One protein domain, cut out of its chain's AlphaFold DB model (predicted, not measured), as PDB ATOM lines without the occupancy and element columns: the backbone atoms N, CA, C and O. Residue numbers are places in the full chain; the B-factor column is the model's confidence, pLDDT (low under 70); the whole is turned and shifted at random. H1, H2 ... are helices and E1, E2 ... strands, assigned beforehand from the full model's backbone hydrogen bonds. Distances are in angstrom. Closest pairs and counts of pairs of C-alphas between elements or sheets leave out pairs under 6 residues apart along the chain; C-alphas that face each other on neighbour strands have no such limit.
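This is residues 398 to 412 and 431 to 582 of the 589 residues of an uncharacterized protein of Cavenderia fasciculata (strain SH3) (UniProt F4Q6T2). A curled, twisted sheet of six strands is covered along one side by a row of three helices, H1, H2 and H3, side by side and running the same way, while its other side has no named helix. The short helix H4 packs on H3, and E1 runs on into E2, which meets E4 at a point outside the large sheet. The printed part has 167 residues with four named helices and eight named strands, in the order E1 E2 E3 E4 H1 E5 H2 E6 H3 E7 E8 H4. The sheet's order is E1 E3 E5 E6 E7 E8, mixed, and the class is mixed, helices and strands. The whole is compact, with a radius of gyration of the C-alphas of 16.3 A and spans of 49 by 42 by 30 A.

E5, residues 480 to 484, is parallel to E3, residues 444 to 448, with N 447 and O 482 2.8 A apart, and to E6, residues 512 to 517, with N 514 and O 481 2.8 A apart. E1, residues 398 to 402, an edge strand, is parallel to E3, with N 401 and O 446 2.8 A apart. E7, residues 545 to 551, is parallel to E6, with N 549 and O 515 2.8 A apart. E8, residues 561 to 564, the other edge strand, forms an antiparallel hairpin with E7, with N 564 and O 548 2.8 A apart. H1, residues 464 to 473, H2, residues 493 to 506, and H3, residues 523 to 539, are on the sheet but only graze it. E5, H2, E6 and E6, H3, E7 are strand-helix-strand units, two parallel neighbour strands with a helix between, each with a right-handed crossover. H2 touches H1 at a shallow tilt of 13 degrees, closest at the C-alphas of Leu 502 and Ile 471, 6.4 A. H2 touches H3 at a shallow tilt of 16 degrees, closest at the C-alphas of Val 496 and Met 532, 5.4 A. H4, residues 568 to 575, touches residues 523 to 530 of H3 at a steep tilt of 45 degrees, opposite ways, closest at the C-alphas of Ile 571 and Ala 526, 5.2 A. E2, residues 405 to 407, and E4, residues 458 to 461, meet only at a point. Every O i to N i+4 pair is within hydrogen-bond range in H1 and H2; in H3 12 of 13 are, in H4 3 of 4.

E1 begins at C-alpha 398, (326.835, 340.778, 406.856), and H4 ends at C-alpha 575, (317.100, 371.666, 422.375). From first to last C-alpha H3 measures 24.1 A, H2 19.9 A, E7 19.8 A and E6 16.5 A.

Residues 413 to 430 are not printed, and C-alphas 412 and 431 are 27.0 A apart. Of the links printed whole none is long. Mean pLDDT of the printed part is 74.6, and 57 residues are under 70, among them 403 to 412 and 450 to 466.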
ATOM      1  N   SER A 398     327.058 339.345 406.736       90.56
ATOM      2  CA  SER A 398     326.835 340.778 406.856       90.56
ATOM      3  C   SER A 398     325.963 341.266 405.706       90.56
ATOM      4  O   SER A 398     326.303 341.086 404.537       90.56
ATOM      5  N   LEU A 399     324.859 341.925 406.034       88.31
ATOM      6  CA  LEU A 399     323.930 342.469 405.054       88.31
ATOM      7  C   LEU A 399     323.836 343.985 405.195       88.31
ATOM      8  O   LEU A 399     323.629 344.496 406.295       88.31
ATOM      9  N   THR A 400     323.948 344.689 404.073       85.25
ATOM     10  CA  THR A 400     323.688 346.126 403.995       85.25
ATOM     11  C   THR A 400     322.341 346.360 403.321       85.25
ATOM     12  O   THR A 400     322.127 345.953 402.180       85.25
ATOM     13  N   ILE A 401     321.432 347.041 404.005       79.62
ATOM     14  CA  ILE A 401     320.203 347.572 403.424       79.62
ATOM     15  C   ILE A 401     320.427 349.055 403.214       79.62
ATOM     16  O   ILE A 401     320.677 349.796 404.157       79.62
ATOM     17  N   VAL A 402     320.351 349.478 401.964       71.00
ATOM     18  CA  VAL A 402     320.334 350.890 401.609       71.00
ATOM     19  C   VAL A 402     318.903 351.183 401.217       71.00
ATOM     20  O   VAL A 402     318.402 350.548 400.287       71.00
ATOM     21  N   GLY A 403     318.231 352.088 401.923       60.53
ATOM     22  CA  GLY A 403     316.928 352.513 401.433       60.53
ATOM     23  C   GLY A 403     317.122 353.309 400.169       60.53
ATOM     24  O   GLY A 403     317.807 354.330 400.179       60.53
ATOM     25  N   ASP A 404     316.539 352.839 399.075       50.62
ATOM     26  CA  ASP A 404     316.426 353.685 397.900       50.62
ATOM     27  C   ASP A 404     315.486 354.856 398.222       50.62
ATOM     28  O   ASP A 404     314.534 354.729 398.998       50.62
ATOM     29  N   VAL A 405     315.824 356.002 397.639       41.59
ATOM     30  CA  VAL A 405     315.104 357.274 397.723       41.59
ATOM     31  C   VAL A 405     313.756 357.087 397.024       41.59
ATOM     32  O   VAL A 405     313.727 356.865 395.814       41.59
ATOM     33  N   VAL A 406     312.646 357.136 397.764       42.78
ATOM     34  CA  VAL A 406     311.302 357.225 397.166       42.78
ATOM     35  C   VAL A 406     310.961 358.702 397.021       42.78
ATOM     36  O   VAL A 406     310.618 359.319 398.014       42.78
ATOM     37  N   GLU A 407     311.110 359.278 395.830       36.88
ATOM     38  CA  GLU A 407     310.851 360.703 395.578       36.88
ATOM     39  C   GLU A 407     309.343 361.027 395.711       36.88
ATOM     40  O   GLU A 407     308.532 360.540 394.929       36.88
ATOM     41  N   CYS A 408     308.948 361.828 396.707       38.41
ATOM     42  CA  CYS A 408     307.562 362.240 396.964       38.41
ATOM     43  C   CYS A 408     307.192 363.604 396.345       38.41
ATOM     44  O   CYS A 408     306.087 364.085 396.572       38.41
ATOM     45  N   SER A 409     308.078 364.267 395.595       34.84
ATOM     46  CA  SER A 409     307.850 365.638 395.096       34.84
ATOM     47  C   SER A 409     307.057 365.777 393.803       34.84
ATOM     48  O   SER A 409     306.776 366.898 393.389       34.84
ATOM     49  N   LEU A 410     306.626 364.684 393.181       32.28
ATOM     50  CA  LEU A 410     305.696 364.756 392.049       32.28
ATOM     51  C   LEU A 410     304.234 365.005 392.478       32.28
ATOM     52  O   LEU A 410     303.353 365.003 391.629       32.28
ATOM     53  N   TYR A 411     303.977 365.245 393.770       35.44
ATOM     54  CA  TYR A 411     302.630 365.292 394.358       35.44
ATOM     55  C   TYR A 411     302.248 366.649 394.967       35.44
ATOM     56  O   TYR A 411     301.383 366.723 395.835       35.44
ATOM     57  N   GLY A 412     302.905 367.729 394.536       28.66
ATOM     58  CA  GLY A 412     302.532 369.101 394.886       28.66
ATOM     59  C   GLY A 412     301.615 369.712 393.829       28.66
ATOM     60  O   GLY A 412     302.057 370.569 393.069       28.66
ATOM     61  N   SER A 431     310.365 344.195 397.486       40.00
ATOM     62  CA  SER A 431     309.336 343.186 397.816       40.00
ATOM     63  C   SER A 431     309.749 341.717 397.691       40.00
ATOM     64  O   SER A 431     308.900 340.842 397.856       40.00
ATOM     65  N   THR A 432     311.025 341.397 397.466       49.28
ATOM     66  CA  THR A 432     311.486 340.026 397.729       49.28
ATOM     67  C   THR A 432     311.846 339.959 399.204       49.28
ATOM     68  O   THR A 432     312.903 340.452 399.584       49.28
ATOM     69  N   TYR A 433     310.958 339.432 400.043       56.38
ATOM     70  CA  TYR A 433     311.316 339.072 401.414       56.38
ATOM     71  C   TYR A 433     312.088 337.749 401.378       56.38
ATOM     72  O   TYR A 433     311.706 336.851 400.621       56.38
ATOM     73  N   PRO A 434     313.175 337.621 402.149       64.06
ATOM     74  CA  PRO A 434     313.893 336.357 402.243       64.06
ATOM     75  C   PRO A 434     312.996 335.312 402.921       64.06
ATOM     76  O   PRO A 434     312.122 335.671 403.707       64.06
ATOM     77  N   ALA A 435     313.168 334.022 402.628       59.25
ATOM     78  CA  ALA A 435     312.333 332.996 403.254       59.25
ATOM     79  C   ALA A 435     312.569 332.928 404.778       59.25
ATOM     80  O   ALA A 435     313.640 333.297 405.274       59.25
ATOM     81  N   TYR A 436     311.584 332.433 405.530       59.62
ATOM     82  CA  TYR A 436     311.741 332.208 406.968       59.62
ATOM     83  C   TYR A 436     312.951 331.299 407.236       59.62
ATOM     84  O   TYR A 436     313.142 330.295 406.552       59.62
ATOM     85  N   GLY A 437     313.790 331.661 408.206       62.66
ATOM     86  CA  GLY A 437     314.988 330.886 408.546       62.66
ATOM     87  C   GLY A 437     316.099 330.859 407.481       62.66
ATOM     88  O   GLY A 437     317.053 330.103 407.635       62.66
ATOM     89  N   SER A 438     316.003 331.648 406.402       72.56
ATOM     90  CA  SER A 438     316.936 331.569 405.260       72.56
ATOM     91  C   SER A 438     318.317 332.188 405.488       72.56
ATOM     92  O   SER A 438     319.218 331.958 404.684       72.56
ATOM     93  N   MET A 439     318.522 332.950 406.565       84.88
ATOM     94  CA  MET A 439     319.790 333.631 406.853       84.88
ATOM     95  C   MET A 439     320.374 333.223 408.225       84.88
ATOM     96  O   MET A 439     320.643 334.090 409.064       84.88
ATOM     97  N   PRO A 440     320.621 331.924 408.486       87.50
ATOM     98  CA  PRO A 440     321.096 331.450 409.790       87.50
ATOM     99  C   PRO A 440     322.489 331.977 410.166       87.50
ATOM    100  O   PRO A 440     322.829 332.060 411.344       87.50
ATOM    101  N   ASN A 441     323.302 332.346 409.172       92.69
ATOM    102  CA  ASN A 441     324.665 332.833 409.378       92.69
ATOM    103  C   ASN A 441     324.766 334.359 409.473       92.69
ATOM    104  O   ASN A 441     325.865 334.869 409.705       92.69
ATOM    105  N   LEU A 442     323.654 335.088 409.315       94.19
ATOM    106  CA  LEU A 442     323.658 336.544 409.360       94.19
ATOM    107  C   LEU A 442     323.923 337.028 410.789       94.19
ATOM    108  O   LEU A 442     323.148 336.769 411.712       94.19
ATOM    109  N   LYS A 443     325.025 337.764 410.944       96.19
ATOM    110  CA  LYS A 443     325.509 338.327 412.211       96.19
ATOM    111  C   LYS A 443     325.510 339.845 412.219       96.19
ATOM    112  O   LYS A 443     325.434 340.435 413.290       96.19
ATOM    113  N   LYS A 444     325.614 340.482 411.055       95.75
ATOM    114  CA  LYS A 444     325.686 341.934 410.937       95.75
ATOM    115  C   LYS A 444     324.602 342.464 410.012       95.75
ATOM    116  O   LYS A 444     324.478 342.000 408.883       95.75
ATOM    117  N   LEU A 445     323.866 343.471 410.471       92.94
ATOM    118  CA  LEU A 445     322.905 344.206 409.654       92.94
ATOM    119  C   LEU A 445     323.248 345.700 409.690       92.94
ATOM    120  O   LEU A 445     323.175 346.327 410.744       92.94
ATOM    121  N   LYS A 446     323.643 346.259 408.543       91.00
ATOM    122  CA  LYS A 446     323.865 347.700 408.363       91.00
ATOM    123  C   LYS A 446     322.696 348.300 407.590       91.00
ATOM    124  O   LYS A 446     322.347 347.805 406.523       91.00
ATOM    125  N   VAL A 447     322.129 349.377 408.106       86.75
ATOM    126  CA  VAL A 447     321.056 350.147 407.484       86.75
ATOM    127  C   VAL A 447     321.602 351.515 407.114       86.75
ATOM    128  O   VAL A 447     322.080 352.237 407.981       86.75
ATOM    129  N   VAL A 448     321.527 351.867 405.837       78.75
ATOM    130  CA  VAL A 448     321.865 353.196 405.326       78.75
ATOM    131  C   VAL A 448     320.565 353.915 405.000       78.75
ATOM    132  O   VAL A 448     319.910 353.618 403.996       78.75
ATOM    133  N   GLY A 449     320.181 354.819 405.893       72.38
ATOM    134  CA  GLY A 449     319.044 355.706 405.741       72.38
ATOM    135  C   GLY A 449     319.330 356.798 404.711       72.38
ATOM    136  O   GLY A 449     320.414 357.379 404.688       72.38
ATOM    137  N   ARG A 450     318.360 357.063 403.836       66.12
ATOM    138  CA  ARG A 450     318.420 358.115 402.806       66.12
ATOM    139  C   ARG A 450     317.202 359.028 402.857       66.12
ATOM    140  O   ARG A 450     316.756 359.523 401.827       66.12
ATOM    141  N   ALA A 451     316.632 359.215 404.044       61.84
ATOM    142  CA  ALA A 451     315.480 360.085 404.196       61.84
ATOM    143  C   ALA A 451     315.896 361.565 404.187       61.84
ATOM    144  O   ALA A 451     316.647 361.987 405.065       61.84
ATOM    145  N   PHE A 452     315.390 362.352 403.230       59.34
ATOM    146  CA  PHE A 452     315.641 363.796 403.135       59.34
ATOM    147  C   PHE A 452     314.424 364.572 402.613       59.34
ATOM    148  O   PHE A 452     313.699 364.101 401.740       59.34
ATOM    149  N   LYS A 453     314.200 365.778 403.143       52.22
ATOM    150  CA  LYS A 453     313.151 366.711 402.700       52.22
ATOM    151  C   LYS A 453     313.821 368.022 402.289       52.22
ATOM    152  O   LYS A 453     314.443 368.666 403.131       52.22
ATOM    153  N   THR A 454     313.690 368.396 401.023       54.59
ATOM    154  CA  THR A 454     314.032 369.705 400.450       54.59
ATOM    155  C   THR A 454     312.763 370.375 399.914       54.59
ATOM    156  O   THR A 454     311.726 369.725 399.769       54.59
ATOM    157  N   HIS A 455     312.847 371.666 399.578       47.28
ATOM    158  CA  HIS A 455     311.751 372.434 398.969       47.28
ATOM    159  C   HIS A 455     311.257 371.844 397.630       47.28
ATOM    160  O   HIS A 455     310.123 372.073 397.225       47.28
ATOM    161  N   LYS A 456     312.103 371.070 396.935       39.31
ATOM    162  CA  LYS A 456     311.808 370.456 395.628       39.31
ATOM    163  C   LYS A 456     311.600 368.954 395.674       39.31
ATOM    164  O   LYS A 456     311.069 368.417 394.712       39.31
ATOM    165  N   GLN A 457     312.088 368.269 396.705       48.22
ATOM    166  CA  GLN A 457     312.158 366.812 396.766       48.22
ATOM    167  C   GLN A 457     311.941 366.317 398.182       48.22
ATOM    168  O   GLN A 457     312.574 366.768 399.128       48.22
ATOM    169  N   GLN A 458     311.071 365.333 398.332       51.25
ATOM    170  CA  GLN A 458     310.946 364.594 399.578       51.25
ATOM    171  C   GLN A 458     311.333 363.156 399.299       51.25
ATOM    172  O   GLN A 458     311.022 362.656 398.226       51.25
ATOM    173  N   ALA A 459     312.006 362.483 400.223       52.25
ATOM    174  CA  ALA A 459     312.258 361.068 400.067       52.25
ATOM    175  C   ALA A 459     312.351 360.307 401.372       52.25
ATOM    176  O   ALA A 459     313.007 360.744 402.310       52.25
ATOM    177  N   GLN A 460     311.737 359.127 401.419       54.12
ATOM    178  CA  GLN A 460     311.873 358.208 402.548       54.12
ATOM    179  C   GLN A 460     312.773 357.023 402.186       54.12
ATOM    180  O   GLN A 460     312.869 356.628 401.024       54.12
ATOM    181  N   THR A 461     313.400 356.420 403.198       54.22
ATOM    182  CA  THR A 461     314.149 355.164 403.047       54.22
ATOM    183  C   THR A 461     313.160 354.034 402.758       54.22
ATOM    184  O   THR A 461     312.433 353.598 403.656       54.22
ATOM    185  N   GLY A 462     313.134 353.528 401.521       53.16
ATOM    186  CA  GLY A 462     312.387 352.312 401.190       53.16
ATOM    187  C   GLY A 462     312.897 351.096 401.980       53.16
ATOM    188  O   GLY A 462     314.090 350.979 402.254       53.16
ATOM    189  N   GLY A 463     312.005 350.169 402.348       57.31
ATOM    190  CA  GLY A 463     312.400 348.889 402.954       57.31
ATOM    191  C   GLY A 463     312.373 348.820 404.484       57.31
ATOM    192  O   GLY A 463     312.977 347.912 405.051       57.31
ATOM    193  N   GLN A 464     311.643 349.702 405.178       63.97
ATOM    194  CA  GLN A 464     311.498 349.594 406.636       63.97
ATOM    195  C   GLN A 464     310.944 348.241 407.074       63.97
ATOM    196  O   GLN A 464     311.591 347.537 407.840       63.97
ATOM    197  N   TYR A 465     309.831 347.804 406.495       61.88
ATOM    198  CA  TYR A 465     309.258 346.484 406.769       61.88
ATOM    199  C   TYR A 465     310.235 345.323 406.539       61.88
ATOM    200  O   TYR A 465     310.232 344.359 407.302       61.88
ATOM    201  N   LEU A 466     311.113 345.424 405.537       67.44
ATOM    202  CA  LEU A 466     312.148 344.423 405.282       67.44
ATOM    203  C   LEU A 466     313.132 344.319 406.453       67.44
ATOM    204  O   LEU A 466     313.504 343.211 406.837       67.44
ATOM    205  N   MET A 467     313.520 345.444 407.055       73.88
ATOM    206  CA  MET A 467     314.396 345.438 408.231       73.88
ATOM    207  C   MET A 467     313.742 344.722 409.409       73.88
ATOM    208  O   MET A 467     314.361 343.860 410.027       73.88
ATOM    209  N   TRP A 468     312.472 345.033 409.683       69.00
ATOM    210  CA  TRP A 468     311.712 344.396 410.758       69.00
ATOM    211  C   TRP A 468     311.570 342.898 410.492       69.00
ATOM    212  O   TRP A 468     311.792 342.087 411.388       69.00
ATOM    213  N   TYR A 469     311.288 342.524 409.244       63.72
ATOM    214  CA  TYR A 469     311.188 341.131 408.830       63.72
ATOM    215  C   TYR A 469     312.502 340.369 409.038       63.72
ATOM    216  O   TYR A 469     312.492 339.277 409.603       63.72
ATOM    217  N   ILE A 470     313.636 340.940 408.623       75.25
ATOM    218  CA  ILE A 470     314.963 340.332 408.803       75.25
ATOM    219  C   ILE A 470     315.309 340.203 410.285       75.25
ATOM    220  O   ILE A 470     315.876 339.199 410.698       75.25
ATOM    221  N   ILE A 471     314.933 341.175 411.110       77.69
ATOM    222  CA  ILE A 471     315.166 341.100 412.551       77.69
ATOM    223  C   ILE A 471     314.393 339.934 413.185       77.69
ATOM    224  O   ILE A 471     314.921 339.294 414.087       77.69
ATOM    225  N   SER A 472     313.178 339.608 412.744       68.38
ATOM    226  CA  SER A 472     312.348 338.617 413.447       68.38
ATOM    227  C   SER A 472     312.223 337.246 412.785       68.38
ATOM    228  O   SER A 472     311.982 336.277 413.502       68.38
ATOM    229  N   ASN A 473     312.388 337.128 411.464       54.50
ATOM    230  CA  ASN A 473     311.893 335.951 410.730       54.50
ATOM    231  C   ASN A 473     312.960 335.127 410.005       54.50
ATOM    232  O   ASN A 473     312.717 333.970 409.676       54.50
ATOM    233  N   VAL A 474     314.154 335.655 409.742       64.69
ATOM    234  CA  VAL A 474     315.127 334.948 408.877       64.69
ATOM    235  C   VAL A 474     316.021 333.958 409.623       64.69
ATOM    236  O   VAL A 474     316.946 333.408 409.030       64.69
ATOM    237  N   GLY A 475     315.762 333.722 410.913       71.75
ATOM    238  CA  GLY A 475     316.537 332.795 411.746       71.75
ATOM    239  C   GLY A 475     317.972 333.249 412.024       71.75
ATOM    240  O   GLY A 475     318.821 332.419 412.341       71.75
ATOM    241  N   CYS A 476     318.258 334.545 411.882       88.12
ATOM    242  CA  CYS A 476     319.577 335.113 412.139       88.12
ATOM    243  C   CYS A 476     319.867 335.248 413.640       88.12
ATOM    244  O   CYS A 476     318.970 335.189 414.484       88.12
ATOM    245  N   LYS A 477     321.139 335.484 413.972       94.06
ATOM    246  CA  LYS A 477     321.583 335.838 415.322       94.06
ATOM    247  C   LYS A 477     322.462 337.077 415.224       94.06
ATOM    248  O   LYS A 477     323.675 336.970 415.049       94.06
ATOM    249  N   LEU A 478     321.841 338.254 415.302       96.25
ATOM    250  CA  LEU A 478     322.548 339.512 415.089       96.25
ATOM    251  C   LEU A 478     323.502 339.796 416.253       96.25
ATOM    252  O   LEU A 478     323.101 339.861 417.415       96.25
ATOM    253  N   GLU A 479     324.776 339.965 415.913       97.62
ATOM    254  CA  GLU A 479     325.867 340.382 416.790       97.62
ATOM    255  C   GLU A 479     326.182 341.878 416.608       97.62
ATOM    256  O   GLU A 479     326.568 342.545 417.567       97.62
ATOM    257  N   GLU A 480     325.991 342.420 415.401       97.31
ATOM    258  CA  GLU A 480     326.246 343.824 415.067       97.31
ATOM    259  C   GLU A 480     325.059 344.460 414.339       97.31
ATOM    260  O   GLU A 480     324.514 343.887 413.391       97.31
ATOM    261  N   PHE A 481     324.697 345.674 414.747       95.81
ATOM    262  CA  PHE A 481     323.679 346.474 414.075       95.81
ATOM    263  C   PHE A 481     324.152 347.915 413.899       95.81
ATOM    264  O   PHE A 481     324.514 348.571 414.875       95.81
ATOM    265  N   ASP A 482     324.126 348.406 412.663       93.62
ATOM    266  CA  ASP A 482     324.602 349.743 412.316       93.62
ATOM    267  C   ASP A 482     323.443 350.537 411.684       93.62
ATOM    268  O   ASP A 482     322.896 350.099 410.673       93.62
ATOM    269  N   ILE A 483     323.096 351.702 412.237       90.06
ATOM    270  CA  ILE A 483     322.265 352.716 411.568       90.06
ATOM    271  C   ILE A 483     323.192 353.820 411.077       90.06
ATOM    272  O   ILE A 483     323.968 354.383 411.851       90.06
ATOM    273  N   ASP A 484     323.104 354.112 409.791       85.75
ATOM    274  CA  ASP A 484     323.819 355.181 409.116       85.75
ATOM    275  C   ASP A 484     322.795 356.180 408.576       85.75
ATOM    276  O   ASP A 484     322.017 355.853 407.682       85.75
ATOM    277  N   SER A 485     322.783 357.378 409.151       78.69
ATOM    278  CA  SER A 485     321.830 358.455 408.877       78.69
ATOM    279  C   SER A 485     320.367 358.106 409.203       78.69
ATOM    280  O   SER A 485     320.048 357.089 409.821       78.69
ATOM    281  N   ARG A 486     319.457 359.026 408.871       75.75
ATOM    282  CA  ARG A 486     318.028 358.948 409.189       75.75
ATOM    283  C   ARG A 486     317.287 357.982 408.261       75.75
ATOM    284  O   ARG A 486     317.406 358.085 407.037       75.75
ATOM    285  N   ILE A 487     316.463 357.097 408.826       71.75
ATOM    286  CA  ILE A 487     315.685 356.115 408.056       71.75
ATOM    287  C   ILE A 487     314.292 356.677 407.708       71.75
ATOM    288  O   ILE A 487     313.873 356.596 406.553       71.75
ATOM    289  N   SER A 488     313.565 357.265 408.659       66.56
ATOM    290  CA  SER A 488     312.159 357.683 408.457       66.56
ATOM    291  C   SER A 488     311.999 359.181 408.205       66.56
ATOM    292  O   SER A 488     312.338 359.954 409.092       66.56
ATOM    293  N   LEU A 489     311.419 359.617 407.077       60.84
ATOM    294  CA  LEU A 489     311.317 361.043 406.694       60.84
ATOM    295  C   LEU A 489     310.359 361.890 407.549       60.84
ATOM    296  O   LEU A 489     310.663 363.042 407.841       60.84
ATOM    297  N   GLU A 490     309.214 361.345 407.951       56.34
ATOM    298  CA  GLU A 490     308.186 362.122 408.662       56.34
ATOM    299  C   GLU A 490     308.276 361.945 410.179       56.34
ATOM    300  O   GLU A 490     308.168 362.913 410.923       56.34
ATOM    301  N   GLN A 491     308.565 360.729 410.656       66.19
ATOM    302  CA  GLN A 491     308.639 360.424 412.088       66.19
ATOM    303  C   GLN A 491     309.861 359.558 412.405       66.19
ATOM    304  O   GLN A 491     309.811 358.334 412.295       66.19
ATOM    305  N   MET A 492     310.956 360.164 412.884       73.56
ATOM    306  CA  MET A 492     312.092 359.394 413.431       73.56
ATOM    307  C   MET A 492     311.718 358.548 414.660       73.56
ATOM    308  O   MET A 492     312.494 357.688 415.068       73.56
ATOM    309  N   GLY A 493     310.512 358.715 415.217       70.44
ATOM    310  CA  GLY A 493     309.943 357.766 416.174       70.44
ATOM    311  C   GLY A 493     309.922 356.324 415.649       70.44
ATOM    312  O   GLY A 493     310.119 355.395 416.426       70.44
ATOM    313  N   ASN A 494     309.792 356.109 414.338       71.31
ATOM    314  CA  ASN A 494     309.887 354.772 413.744       71.31
ATOM    315  C   ASN A 494     311.305 354.184 413.835       71.31
ATOM    316  O   ASN A 494     311.448 352.978 414.040       71.31
ATOM    317  N   ASP A 495     312.349 355.015 413.768       82.25
ATOM    318  CA  ASP A 495     313.741 354.587 413.967       82.25
ATOM    319  C   ASP A 495     313.935 354.134 415.426       82.25
ATOM    320  O   ASP A 495     314.519 353.080 415.690       82.25
ATOM    321  N   VAL A 496     313.334 354.856 416.382       82.69
ATOM    322  CA  VAL A 496     313.295 354.445 417.795       82.69
ATOM    323  C   VAL A 496     312.590 353.095 417.952       82.69
ATOM    324  O   VAL A 496     313.088 352.212 418.657       82.69
ATOM    325  N   GLN A 497     311.434 352.909 417.307       77.88
ATOM    326  CA  GLN A 497     310.696 351.645 417.370       77.88
ATOM    327  C   GLN A 497     311.486 350.489 416.754       77.88
ATOM    328  O   GLN A 497     311.493 349.398 417.322       77.88
ATOM    329  N   LEU A 498     312.217 350.725 415.663       82.31
ATOM    330  CA  LEU A 498     313.117 349.737 415.070       82.31
ATOM    331  C   LEU A 498     314.203 349.301 416.065       82.31
ATOM    332  O   LEU A 498     314.454 348.105 416.209       82.31
ATOM    333  N   VAL A 499     314.812 350.238 416.800       89.19
ATOM    334  CA  VAL A 499     315.793 349.912 417.851       89.19
ATOM    335  C   VAL A 499     315.137 349.126 418.993       89.19
ATOM    336  O   VAL A 499     315.676 348.107 419.430       89.19
ATOM    337  N   LYS A 500     313.951 349.535 419.460       85.94
ATOM    338  CA  LYS A 500     313.188 348.785 420.477       85.94
ATOM    339  C   LYS A 500     312.901 347.354 420.008       85.94
ATOM    340  O   LYS A 500     313.103 346.397 420.760       85.94
ATOM    341  N   TYR A 501     312.505 347.202 418.750       82.81
ATOM    342  CA  TYR A 501     312.238 345.919 418.110       82.81
ATOM    343  C   TYR A 501     313.500 345.053 417.992       82.81
ATOM    344  O   TYR A 501     313.477 343.875 418.346       82.81
ATOM    345  N   LEU A 502     314.635 345.636 417.602       91.00
ATOM    346  CA  LEU A 502     315.928 344.955 417.568       91.00
ATOM    347  C   LEU A 502     316.279 344.343 418.932       91.00
ATOM    348  O   LEU A 502     316.626 343.164 419.008       91.00
ATOM    349  N   PHE A 503     316.159 345.112 420.018       91.69
ATOM    350  CA  PHE A 503     316.451 344.611 421.365       91.69
ATOM    351  C   PHE A 503     315.434 343.567 421.839       91.69
ATOM    352  O   PHE A 503     315.811 342.641 422.554       91.69
ATOM    353  N   LYS A 504     314.170 343.640 421.409       86.69
ATOM    354  CA  LYS A 504     313.187 342.584 421.694       86.69
ATOM    355  C   LYS A 504     313.636 341.221 421.150       86.69
ATOM    356  O   LYS A 504     313.433 340.214 421.821       86.69
ATOM    357  N   HIS A 505     314.251 341.193 419.968       86.56
ATOM    358  CA  HIS A 505     314.600 339.951 419.273       86.56
ATOM    359  C   HIS A 505     316.054 339.493 419.481       86.56
ATOM    360  O   HIS A 505     316.297 338.296 419.587       86.56
ATOM    361  N   HIS A 506     317.015 340.417 419.582       93.19
ATOM    362  CA  HIS A 506     318.454 340.095 419.561       93.19
ATOM    363  C   HIS A 506     319.235 340.599 420.778       93.19
ATOM    364  O   HIS A 506     320.463 340.553 420.776       93.19
ATOM    365  N   LYS A 507     318.577 341.051 421.856       92.81
ATOM    366  CA  LYS A 507     319.279 341.565 423.055       92.81
ATOM    367  C   LYS A 507     320.361 340.619 423.588       92.81
ATOM    368  O   LYS A 507     321.393 341.097 424.043       92.81
ATOM    369  N   SER A 508     320.141 339.304 423.547       92.38
ATOM    370  CA  SER A 508     321.094 338.309 424.061       92.38
ATOM    371  C   SER A 508     322.278 338.030 423.130       92.38
ATOM    372  O   SER A 508     323.295 337.512 423.589       92.38
ATOM    373  N   SER A 509     322.169 338.343 421.838       95.38
ATOM    374  CA  SER A 509     323.222 338.104 420.847       95.38
ATOM    375  C   SER A 509     324.006 339.354 420.465       95.38
ATOM    376  O   SER A 509     325.156 339.230 420.041       95.38
ATOM    377  N   LEU A 510     323.415 340.539 420.633       96.94
ATOM    378  CA  LEU A 510     324.017 341.810 420.242       96.94
ATOM    379  C   LEU A 510     325.280 342.124 421.047       96.94
ATOM    380  O   LEU A 510     325.271 342.210 422.277       96.94
ATOM    381  N   LYS A 511     326.365 342.386 420.323       97.19
ATOM    382  CA  LYS A 511     327.666 342.812 420.849       97.19
ATOM    383  C   LYS A 511     327.930 344.286 420.580       97.19
ATOM    384  O   LYS A 511     328.548 344.943 421.416       97.19
ATOM    385  N   VAL A 512     327.489 344.811 419.437       97.56
ATOM    386  CA  VAL A 512     327.715 346.213 419.064       97.56
ATOM    387  C   VAL A 512     326.484 346.805 418.388       97.56
ATOM    388  O   VAL A 512     325.916 346.200 417.480       97.56
ATOM    389  N   VAL A 513     326.108 348.008 418.814       97.12
ATOM    390  CA  VAL A 513     325.155 348.875 418.115       97.12
ATOM    391  C   VAL A 513     325.880 350.159 417.727       97.12
ATOM    392  O   VAL A 513     326.494 350.794 418.588       97.12
ATOM    393  N   ARG A 514     325.829 350.536 416.448       96.19
ATOM    394  CA  ARG A 514     326.455 351.758 415.933       96.19
ATOM    395  C   ARG A 514     325.405 352.720 415.420       96.19
ATOM    396  O   ARG A 514     324.593 352.344 414.580       96.19
ATOM    397  N   LEU A 515     325.464 353.957 415.890       93.94
ATOM    398  CA  LEU A 515     324.651 355.053 415.375       93.94
ATOM    399  C   LEU A 515     325.583 356.052 414.695       93.94
ATOM    400  O   LEU A 515     326.477 356.596 415.349       93.94
ATOM    401  N   LYS A 516     325.414 356.263 413.390       89.81
ATOM    402  CA  LYS A 516     326.246 357.170 412.594       89.81
ATOM    403  C   LYS A 516     325.381 358.277 412.007       89.81
ATOM    404  O   LYS A 516     324.418 357.975 411.316       89.81
ATOM    405  N   TYR A 517     325.726 359.535 412.263       85.38
ATOM    406  CA  TYR A 517     325.006 360.693 411.720       85.38
ATOM    407  C   TYR A 517     325.982 361.718 411.155       85.38
ATOM    408  O   TYR A 517     326.887 362.165 411.857       85.38
ATOM    409  N   ALA A 518     325.833 362.046 409.871       74.00
ATOM    410  CA  ALA A 518     326.687 363.036 409.217       74.00
ATOM    411  C   ALA A 518     326.330 364.459 409.668       74.00
ATOM    412  O   ALA A 518     327.198 365.315 409.781       74.00
ATOM    413  N   VAL A 519     325.044 364.702 409.936       72.56
ATOM    414  CA  VAL A 519     324.498 366.002 410.316       72.56
ATOM    415  C   VAL A 519     323.314 365.780 411.263       72.56
ATOM    416  O   VAL A 519     322.482 364.913 411.008       72.56
ATOM    417  N   ILE A 520     323.237 366.558 412.347       78.81
ATOM    418  CA  ILE A 520     322.066 366.660 413.233       78.81
ATOM    419  C   ILE A 520     321.727 368.148 413.292       78.81
ATOM    420  O   ILE A 520     322.475 368.911 413.905       78.81
ATOM    421  N   LYS A 521     320.675 368.579 412.588       72.12
ATOM    422  CA  LYS A 521     320.358 370.014 412.427       72.12
ATOM    423  C   LYS A 521     318.999 370.415 412.987       72.12
ATOM    424  O   LYS A 521     318.815 371.591 413.267       72.12
ATOM    425  N   LYS A 522     318.061 369.476 413.140       74.81
ATOM    426  CA  LYS A 522     316.678 369.780 413.543       74.81
ATOM    427  C   LYS A 522     316.340 369.188 414.907       74.81
ATOM    428  O   LYS A 522     316.763 368.074 415.226       74.81
ATOM    429  N   ILE A 523     315.508 369.883 415.685       73.50
ATOM    430  CA  ILE A 523     315.000 369.392 416.981       73.50
ATOM    431  C   ILE A 523     314.275 368.049 416.811       73.50
ATOM    432  O   ILE A 523     314.493 367.111 417.586       73.50
ATOM    433  N   ASN A 524     313.484 367.928 415.741       73.44
ATOM    434  CA  ASN A 524     312.767 366.705 415.380       73.44
ATOM    435  C   ASN A 524     313.680 365.513 415.025       73.44
ATOM    436  O   ASN A 524     313.207 364.379 414.983       73.44
ATOM    437  N   GLU A 525     314.981 365.736 414.819       77.75
ATOM    438  CA  GLU A 525     315.996 364.681 414.671       77.75
ATOM    439  C   GLU A 525     316.731 364.428 415.991       77.75
ATOM    440  O   GLU A 525     316.923 363.284 416.405       77.75
ATOM    441  N   ALA A 526     317.094 365.504 416.689       83.69
ATOM    442  CA  ALA A 526     317.858 365.463 417.927       83.69
ATOM    443  C   ALA A 526     317.132 364.689 419.045       83.69
ATOM    444  O   ALA A 526     317.742 363.842 419.708       83.69
ATOM    445  N   ARG A 527     315.820 364.914 419.227       84.19
ATOM    446  CA  ARG A 527     315.024 364.244 420.274       84.19
ATOM    447  C   ARG A 527     314.938 362.718 420.062       84.19
ATOM    448  O   ARG A 527     315.278 361.991 420.996       84.19
ATOM    449  N   PRO A 528     314.559 362.192 418.882       87.69
ATOM    450  CA  PRO A 528     314.549 360.746 418.635       87.69
ATOM    451  C   PRO A 528     315.929 360.085 418.725       87.69
ATOM    452  O   PRO A 528     316.037 358.963 419.218       87.69
ATOM    453  N   ILE A 529     317.002 360.769 418.304       89.88
ATOM    454  CA  ILE A 529     318.375 360.260 418.463       89.88
ATOM    455  C   ILE A 529     318.725 360.104 419.948       89.88
ATOM    456  O   ILE A 529     319.237 359.055 420.347       89.88
ATOM    457  N   ARG A 530     318.402 361.106 420.777       90.44
ATOM    458  CA  ARG A 530     318.558 361.018 422.236       90.44
ATOM    459  C   ARG A 530     317.749 359.861 422.818       90.44
ATOM    460  O   ARG A 530     318.313 359.059 423.559       90.44
ATOM    461  N   GLU A 531     316.485 359.709 422.421       91.88
ATOM    462  CA  GLU A 531     315.638 358.603 422.887       91.88
ATOM    463  C   GLU A 531     316.245 357.232 422.539       91.88
ATOM    464  O   GLU A 531     316.268 356.332 423.382       91.88
ATOM    465  N   MET A 532     316.796 357.063 421.330       94.00
ATOM    466  CA  MET A 532     317.504 355.833 420.953       94.00
ATOM    467  C   MET A 532     318.718 355.575 421.850       94.00
ATOM    468  O   MET A 532     318.881 354.457 422.343       94.00
ATOM    469  N   ILE A 533     319.560 356.584 422.086       94.31
ATOM    470  CA  ILE A 533     320.769 356.458 422.918       94.31
ATOM    471  C   ILE A 533     320.406 356.078 424.354       94.31
ATOM    472  O   ILE A 533     320.983 355.137 424.909       94.31
ATOM    473  N   GLU A 534     319.438 356.772 424.948       94.31
ATOM    474  CA  GLU A 534     318.953 356.496 426.301       94.31
ATOM    475  C   GLU A 534     318.367 355.088 426.405       94.31
ATOM    476  O   GLU A 534     318.730 354.324 427.307       94.31
ATOM    477  N   PHE A 535     317.517 354.701 425.449       95.75
ATOM    478  CA  PHE A 535     316.933 353.366 425.408       95.75
ATOM    479  C   PHE A 535     318.007 352.279 425.302       95.75
ATOM    480  O   PHE A 535     317.959 351.297 426.052       95.75
ATOM    481  N   ILE A 536     318.993 352.448 424.414       95.94
ATOM    482  CA  ILE A 536     320.095 351.494 424.247       95.94
ATOM    483  C   ILE A 536     320.908 351.407 425.538       95.94
ATOM    484  O   ILE A 536     321.136 350.306 426.031       95.94
ATOM    485  N   ASN A 537     321.312 352.532 426.127       94.69
ATOM    486  CA  ASN A 537     322.101 352.533 427.361       94.69
ATOM    487  C   ASN A 537     321.367 351.874 428.533       94.69
ATOM    488  O   ASN A 537     321.996 351.148 429.301       94.69
ATOM    489  N   LYS A 538     320.048 352.064 428.630       95.81
ATOM    490  CA  LYS A 538     319.203 351.432 429.651       95.81
ATOM    491  C   LYS A 538     319.013 349.929 429.423       95.81
ATOM    492  O   LYS A 538     318.906 349.170 430.382       95.81
ATOM    493  N   THR A 539     318.918 349.498 428.166       94.00
ATOM    494  CA  THR A 539     318.436 348.148 427.819       94.00
ATOM    495  C   THR A 539     319.558 347.171 427.475       94.00
ATOM    496  O   THR A 539     319.354 345.954 427.593       94.00
ATOM    497  N   LYS A 540     320.724 347.672 427.049       92.81
ATOM    498  CA  LYS A 540     321.864 346.862 426.608       92.81
ATOM    499  C   LYS A 540     322.430 345.985 427.722       92.81
ATOM    500  O   LYS A 540     322.387 346.334 428.898       92.81
ATOM    501  N   LEU A 541     322.971 344.831 427.341       91.69
ATOM    502  CA  LEU A 541     323.749 344.008 428.262       91.69
ATOM    503  C   LEU A 541     325.126 344.653 428.492       91.69
ATOM    504  O   LEU A 541     325.604 345.370 427.613       91.69
ATOM    505  N   PRO A 542     325.814 344.369 429.613       89.75
ATOM    506  CA  PRO A 542     327.166 344.886 429.856       89.75
ATOM    507  C   PRO A 542     328.175 344.518 428.755       89.75
ATOM    508  O   PRO A 542     329.110 345.263 428.490       89.75
ATOM    509  N   SER A 543     327.966 343.378 428.090       89.00
ATOM    510  CA  SER A 543     328.768 342.912 426.953       89.00
ATOM    511  C   SER A 543     328.486 343.658 425.645       89.00
ATOM    512  O   SER A 543     329.248 343.518 424.690       89.00
ATOM    513  N   THR A 544     327.390 344.412 425.571       94.31
ATOM    514  CA  THR A 544     326.967 345.134 424.373       94.31
ATOM    515  C   THR A 544     327.494 346.567 424.416       94.31
ATOM    516  O   THR A 544     327.220 347.331 425.344       94.31
ATOM    517  N   ARG A 545     328.229 346.966 423.379       95.62
ATOM    518  CA  ARG A 545     328.775 348.319 423.228       95.62
ATOM    519  C   ARG A 545     327.871 349.172 422.343       95.62
ATOM    520  O   ARG A 545     327.334 348.687 421.352       95.62
ATOM    521  N   LEU A 546     327.728 350.444 422.712       96.25
ATOM    522  CA  LEU A 546     327.131 351.479 421.870       96.25
ATOM    523  C   LEU A 546     328.273 352.350 421.352       96.25
ATOM    524  O   LEU A 546     329.036 352.881 422.158       96.25
ATOM    525  N   GLU A 547     328.392 352.474 420.037       96.25
ATOM    526  CA  GLU A 547     329.382 353.327 419.380       96.25
ATOM    527  C   GLU A 547     328.653 354.432 418.607       96.25
ATOM    528  O   GLU A 547     327.731 354.164 417.834       96.25
ATOM    529  N   LEU A 548     329.057 355.680 418.831       93.88
ATOM    530  CA  LEU A 548     328.453 356.855 418.211       93.88
ATOM    531  C   LEU A 548     329.451 357.457 417.231       93.88
ATOM    532  O   LEU A 548     330.586 357.738 417.609       93.88
ATOM    533  N   TYR A 549     329.043 357.659 415.984       90.25
ATOM    534  CA  TYR A 549     329.888 358.257 414.959       90.25
ATOM    535  C   TYR A 549     329.257 359.540 414.435       90.25
ATOM    536  O   TYR A 549     328.075 359.560 414.095       90.25
ATOM    537  N   TYR A 550     330.061 360.593 414.344       85.62
ATOM    538  CA  TYR A 550     329.645 361.882 413.807       85.62
ATOM    539  C   TYR A 550     330.489 362.241 412.588       85.62
ATOM    540  O   TYR A 550     331.710 362.047 412.622       85.62
ATOM    541  N   GLY A 551     329.841 362.732 411.535       77.38
ATOM    542  CA  GLY A 551     330.529 363.239 410.351       77.38
ATOM    543  C   GLY A 551     330.686 364.752 410.344       77.38
ATOM    544  O   GLY A 551     329.971 365.461 411.041       77.38
ATOM    545  N   ASP A 552     331.662 365.253 409.593       61.91
ATOM    546  CA  ASP A 552     331.955 366.693 409.513       61.91
ATOM    547  C   ASP A 552     331.188 367.425 408.397       61.91
ATOM    548  O   ASP A 552     331.366 368.626 408.209       61.91
ATOM    549  N   GLY A 553     330.280 366.733 407.700       53.53
ATOM    550  CA  GLY A 553     329.458 367.307 406.632       53.53
ATOM    551  C   GLY A 553     330.193 367.512 405.304       53.53
ATOM    552  O   GLY A 553     329.579 368.015 404.363       53.53
ATOM    553  N   SER A 554     331.467 367.118 405.197       48.38
ATOM    554  CA  SER A 554     332.182 367.071 403.921       48.38
ATOM    555  C   SER A 554     331.876 365.744 403.211       48.38
ATOM    556  O   SER A 554     332.157 364.663 403.722       48.38
ATOM    557  N   TYR A 555     331.229 365.811 402.047       43.03
ATOM    558  CA  TYR A 555     330.834 364.622 401.276       43.03
ATOM    559  C   TYR A 555     332.008 363.961 400.524       43.03
ATOM    560  O   TYR A 555     331.827 362.898 399.935       43.03
ATOM    561  N   ASP A 556     333.205 364.557 400.560       36.56
ATOM    562  CA  ASP A 556     334.265 364.284 399.583       36.56
ATOM    563  C   ASP A 556     335.482 363.492 400.098       36.56
ATOM    564  O   ASP A 556     336.338 363.143 399.286       36.56
ATOM    565  N   GLU A 557     335.585 363.129 401.384       35.38
ATOM    566  CA  GLU A 557     336.755 362.375 401.870       35.38
ATOM    567  C   GLU A 557     336.415 361.019 402.507       35.38
ATOM    568  O   GLU A 557     335.453 360.846 403.255       35.38
ATOM    569  N   GLU A 558     337.252 360.031 402.181       41.19
ATOM    570  CA  GLU A 558     337.122 358.591 402.444       41.19
ATOM    571  C   GLU A 558     337.027 358.192 403.944       41.19
ATOM    572  O   GLU A 558     336.831 357.014 404.235       41.19
ATOM    573  N   ASP A 559     337.062 359.160 404.873       47.50
ATOM    574  CA  ASP A 559     337.147 359.018 406.342       47.50
ATOM    575  C   ASP A 559     336.069 359.818 407.127       47.50
ATOM    576  O   ASP A 559     336.233 360.144 408.307       47.50
ATOM    577  N   GLY A 560     334.934 360.138 406.500       60.94
ATOM    578  CA  GLY A 560     333.961 361.128 406.993       60.94
ATOM    579  C   GLY A 560     333.226 360.861 408.319       60.94
ATOM    580  O   GLY A 560     332.396 361.677 408.688       60.94
ATOM    581  N   PHE A 561     333.477 359.777 409.064       72.25
ATOM    582  CA  PHE A 561     332.801 359.486 410.342       72.25
ATOM    583  C   PHE A 561     333.790 359.195 411.472       72.25
ATOM    584  O   PHE A 561     334.470 358.168 411.472       72.25
ATOM    585  N   LYS A 562     333.797 360.037 412.510       84.00
ATOM    586  CA  LYS A 562     334.681 359.886 413.677       84.00
ATOM    587  C   LYS A 562     333.906 359.386 414.890       84.00
ATOM    588  O   LYS A 562     332.798 359.845 415.159       84.00
ATOM    589  N   LEU A 563     334.495 358.441 415.625       88.06
ATOM    590  CA  LEU A 563     333.933 357.950 416.884       88.06
ATOM    591  C   LEU A 563     333.898 359.098 417.901       88.06
ATOM    592  O   LEU A 563     334.929 359.702 418.200       88.06
ATOM    593  N   VAL A 564     332.723 359.375 418.455       88.81
ATOM    594  CA  VAL A 564     332.505 360.398 419.480       88.81
ATOM    595  C   VAL A 564     332.014 359.762 420.774       88.81
ATOM    596  O   VAL A 564     331.391 358.702 420.777       88.81
ATOM    597  N   LYS A 565     332.299 360.417 421.903       86.25
ATOM    598  CA  LYS A 565     331.817 359.960 423.216       86.25
ATOM    599  C   LYS A 565     330.315 360.189 423.391       86.25
ATOM    600  O   LYS A 565     329.659 359.381 424.037       86.25
ATOM    601  N   SER A 566     329.801 361.289 422.842       87.31
ATOM    602  CA  SER A 566     328.399 361.688 422.937       87.31
ATOM    603  C   SER A 566     328.004 362.628 421.789       87.31
ATOM    604  O   SER A 566     328.864 363.274 421.180       87.31
ATOM    605  N   PHE A 567     326.698 362.712 421.521       86.44
ATOM    606  CA  PHE A 567     326.078 363.759 420.705       86.44
ATOM    607  C   PHE A 567     325.537 364.935 421.542       86.44
ATOM    608  O   PHE A 567     325.021 365.882 420.951       86.44
ATOM    609  N   ASP A 568     325.670 364.904 422.874       83.06
ATOM    610  CA  ASP A 568     325.038 365.855 423.805       83.06
ATOM    611  C   ASP A 568     325.310 367.315 423.446       83.06
ATOM    612  O   ASP A 568     324.352 368.039 423.238       83.06
ATOM    613  N   ASP A 569     326.558 367.736 423.198       79.56
ATOM    614  CA  ASP A 569     326.832 369.147 422.851       79.56
ATOM    615  C   ASP A 569     326.052 369.649 421.619       79.56
ATOM    616  O   ASP A 569     325.832 370.846 421.461       79.56
ATOM    617  N   LYS A 570     325.678 368.743 420.708       81.06
ATOM    618  CA  LYS A 570     324.977 369.053 419.454       81.06
ATOM    619  C   LYS A 570     323.469 369.007 419.673       81.06
ATOM    620  O   LYS A 570     322.756 369.893 419.218       81.06
ATOM    621  N   ILE A 571     323.002 367.995 420.403       83.31
ATOM    622  CA  ILE A 571     321.592 367.820 420.754       83.31
ATOM    623  C   ILE A 571     321.144 368.905 421.743       83.31
ATOM    624  O   ILE A 571     320.127 369.545 421.507       83.31
ATOM    625  N   ASP A 572     321.904 369.163 422.807       81.12
ATOM    626  CA  ASP A 572     321.589 370.177 423.821       81.12
ATOM    627  C   ASP A 572     321.623 371.587 423.248       81.12
ATOM    628  O   ASP A 572     320.783 372.405 423.609       81.12
ATOM    629  N   LYS A 573     322.539 371.872 422.315       79.88
ATOM    630  CA  LYS A 573     322.540 373.158 421.615       79.88
ATOM    631  C   LYS A 573     321.236 373.377 420.844       79.88
ATOM    632  O   LYS A 573     320.711 374.475 420.893       79.88
ATOM    633  N   LEU A 574     320.714 372.349 420.173       78.06
ATOM    634  CA  LEU A 574     319.455 372.441 419.425       78.06
ATOM    635  C   LEU A 574     318.220 372.462 420.333       78.06
ATOM    636  O   LEU A 574     317.235 373.100 419.999       78.06
ATOM    637  N   LEU A 575     318.247 371.753 421.465       74.00
ATOM    638  CA  LEU A 575     317.100 371.666 422.375       74.00
ATOM    639  C   LEU A 575     316.953 372.874 423.309       74.00
ATOM    640  O   LEU A 575     315.857 373.090 423.817       74.00
ATOM    641  N   ASN A 576     318.033 373.621 423.545       75.12
ATOM    642  CA  ASN A 576     318.038 374.817 424.395       75.12
ATOM    643  C   ASN A 576     317.906 376.128 423.599       75.12
ATOM    644  O   ASN A 576     317.916 377.199 424.199       75.12
ATOM    645  N   ASP A 577     317.826 376.054 422.270       71.00
ATOM    646  CA  ASP A 577     317.623 377.210 421.400       71.00
ATOM    647  C   ASP A 577     316.109 377.454 421.260       71.00
ATOM    648  O   ASP A 577     315.426 376.773 420.492       71.00
ATOM    649  N   GLU A 578     315.557 378.360 422.080       55.44
ATOM    650  CA  GLU A 578     314.111 378.660 422.134       55.44
ATOM    651  C   GLU A 578     313.567 379.221 420.804       55.44
ATOM    652  O   GLU A 578     312.378 379.074 420.521       55.44
ATOM    653  N   ASP A 579     314.445 379.772 419.955       54.03
ATOM    654  CA  ASP A 579     314.123 380.292 418.619       54.03
ATOM    655  C   ASP A 579     314.211 379.218 417.513       54.03
ATOM    656  O   ASP A 579     313.780 379.452 416.384       54.03
ATOM    657  N   ALA A 580     314.726 378.019 417.816       50.78
ATOM    658  CA  ALA A 580     314.857 376.908 416.864       50.78
ATOM    659  C   ALA A 580     313.623 375.983 416.827       50.78
ATOM    660  O   ALA A 580     313.703 374.846 416.348       50.78
ATOM    661  N   ILE A 581     312.476 376.447 417.338       48.41
ATOM    662  CA  ILE A 581     311.181 375.789 417.135       48.41
ATOM    663  C   ILE A 581     310.897 375.836 415.637       48.41
ATOM    664  O   ILE A 581     310.649 376.919 415.123       48.41
ATOM    665  N   ASP A 582     310.976 374.669 414.982       50.38
ATOM    666  CA  ASP A 582     310.809 374.446 413.538       50.38
ATOM    667  C   ASP A 582     309.862 375.473 412.893       50.38
ATOM    668  O   ASP A 582     308.652 375.257 412.786       50.38
TER     669      ASP A 582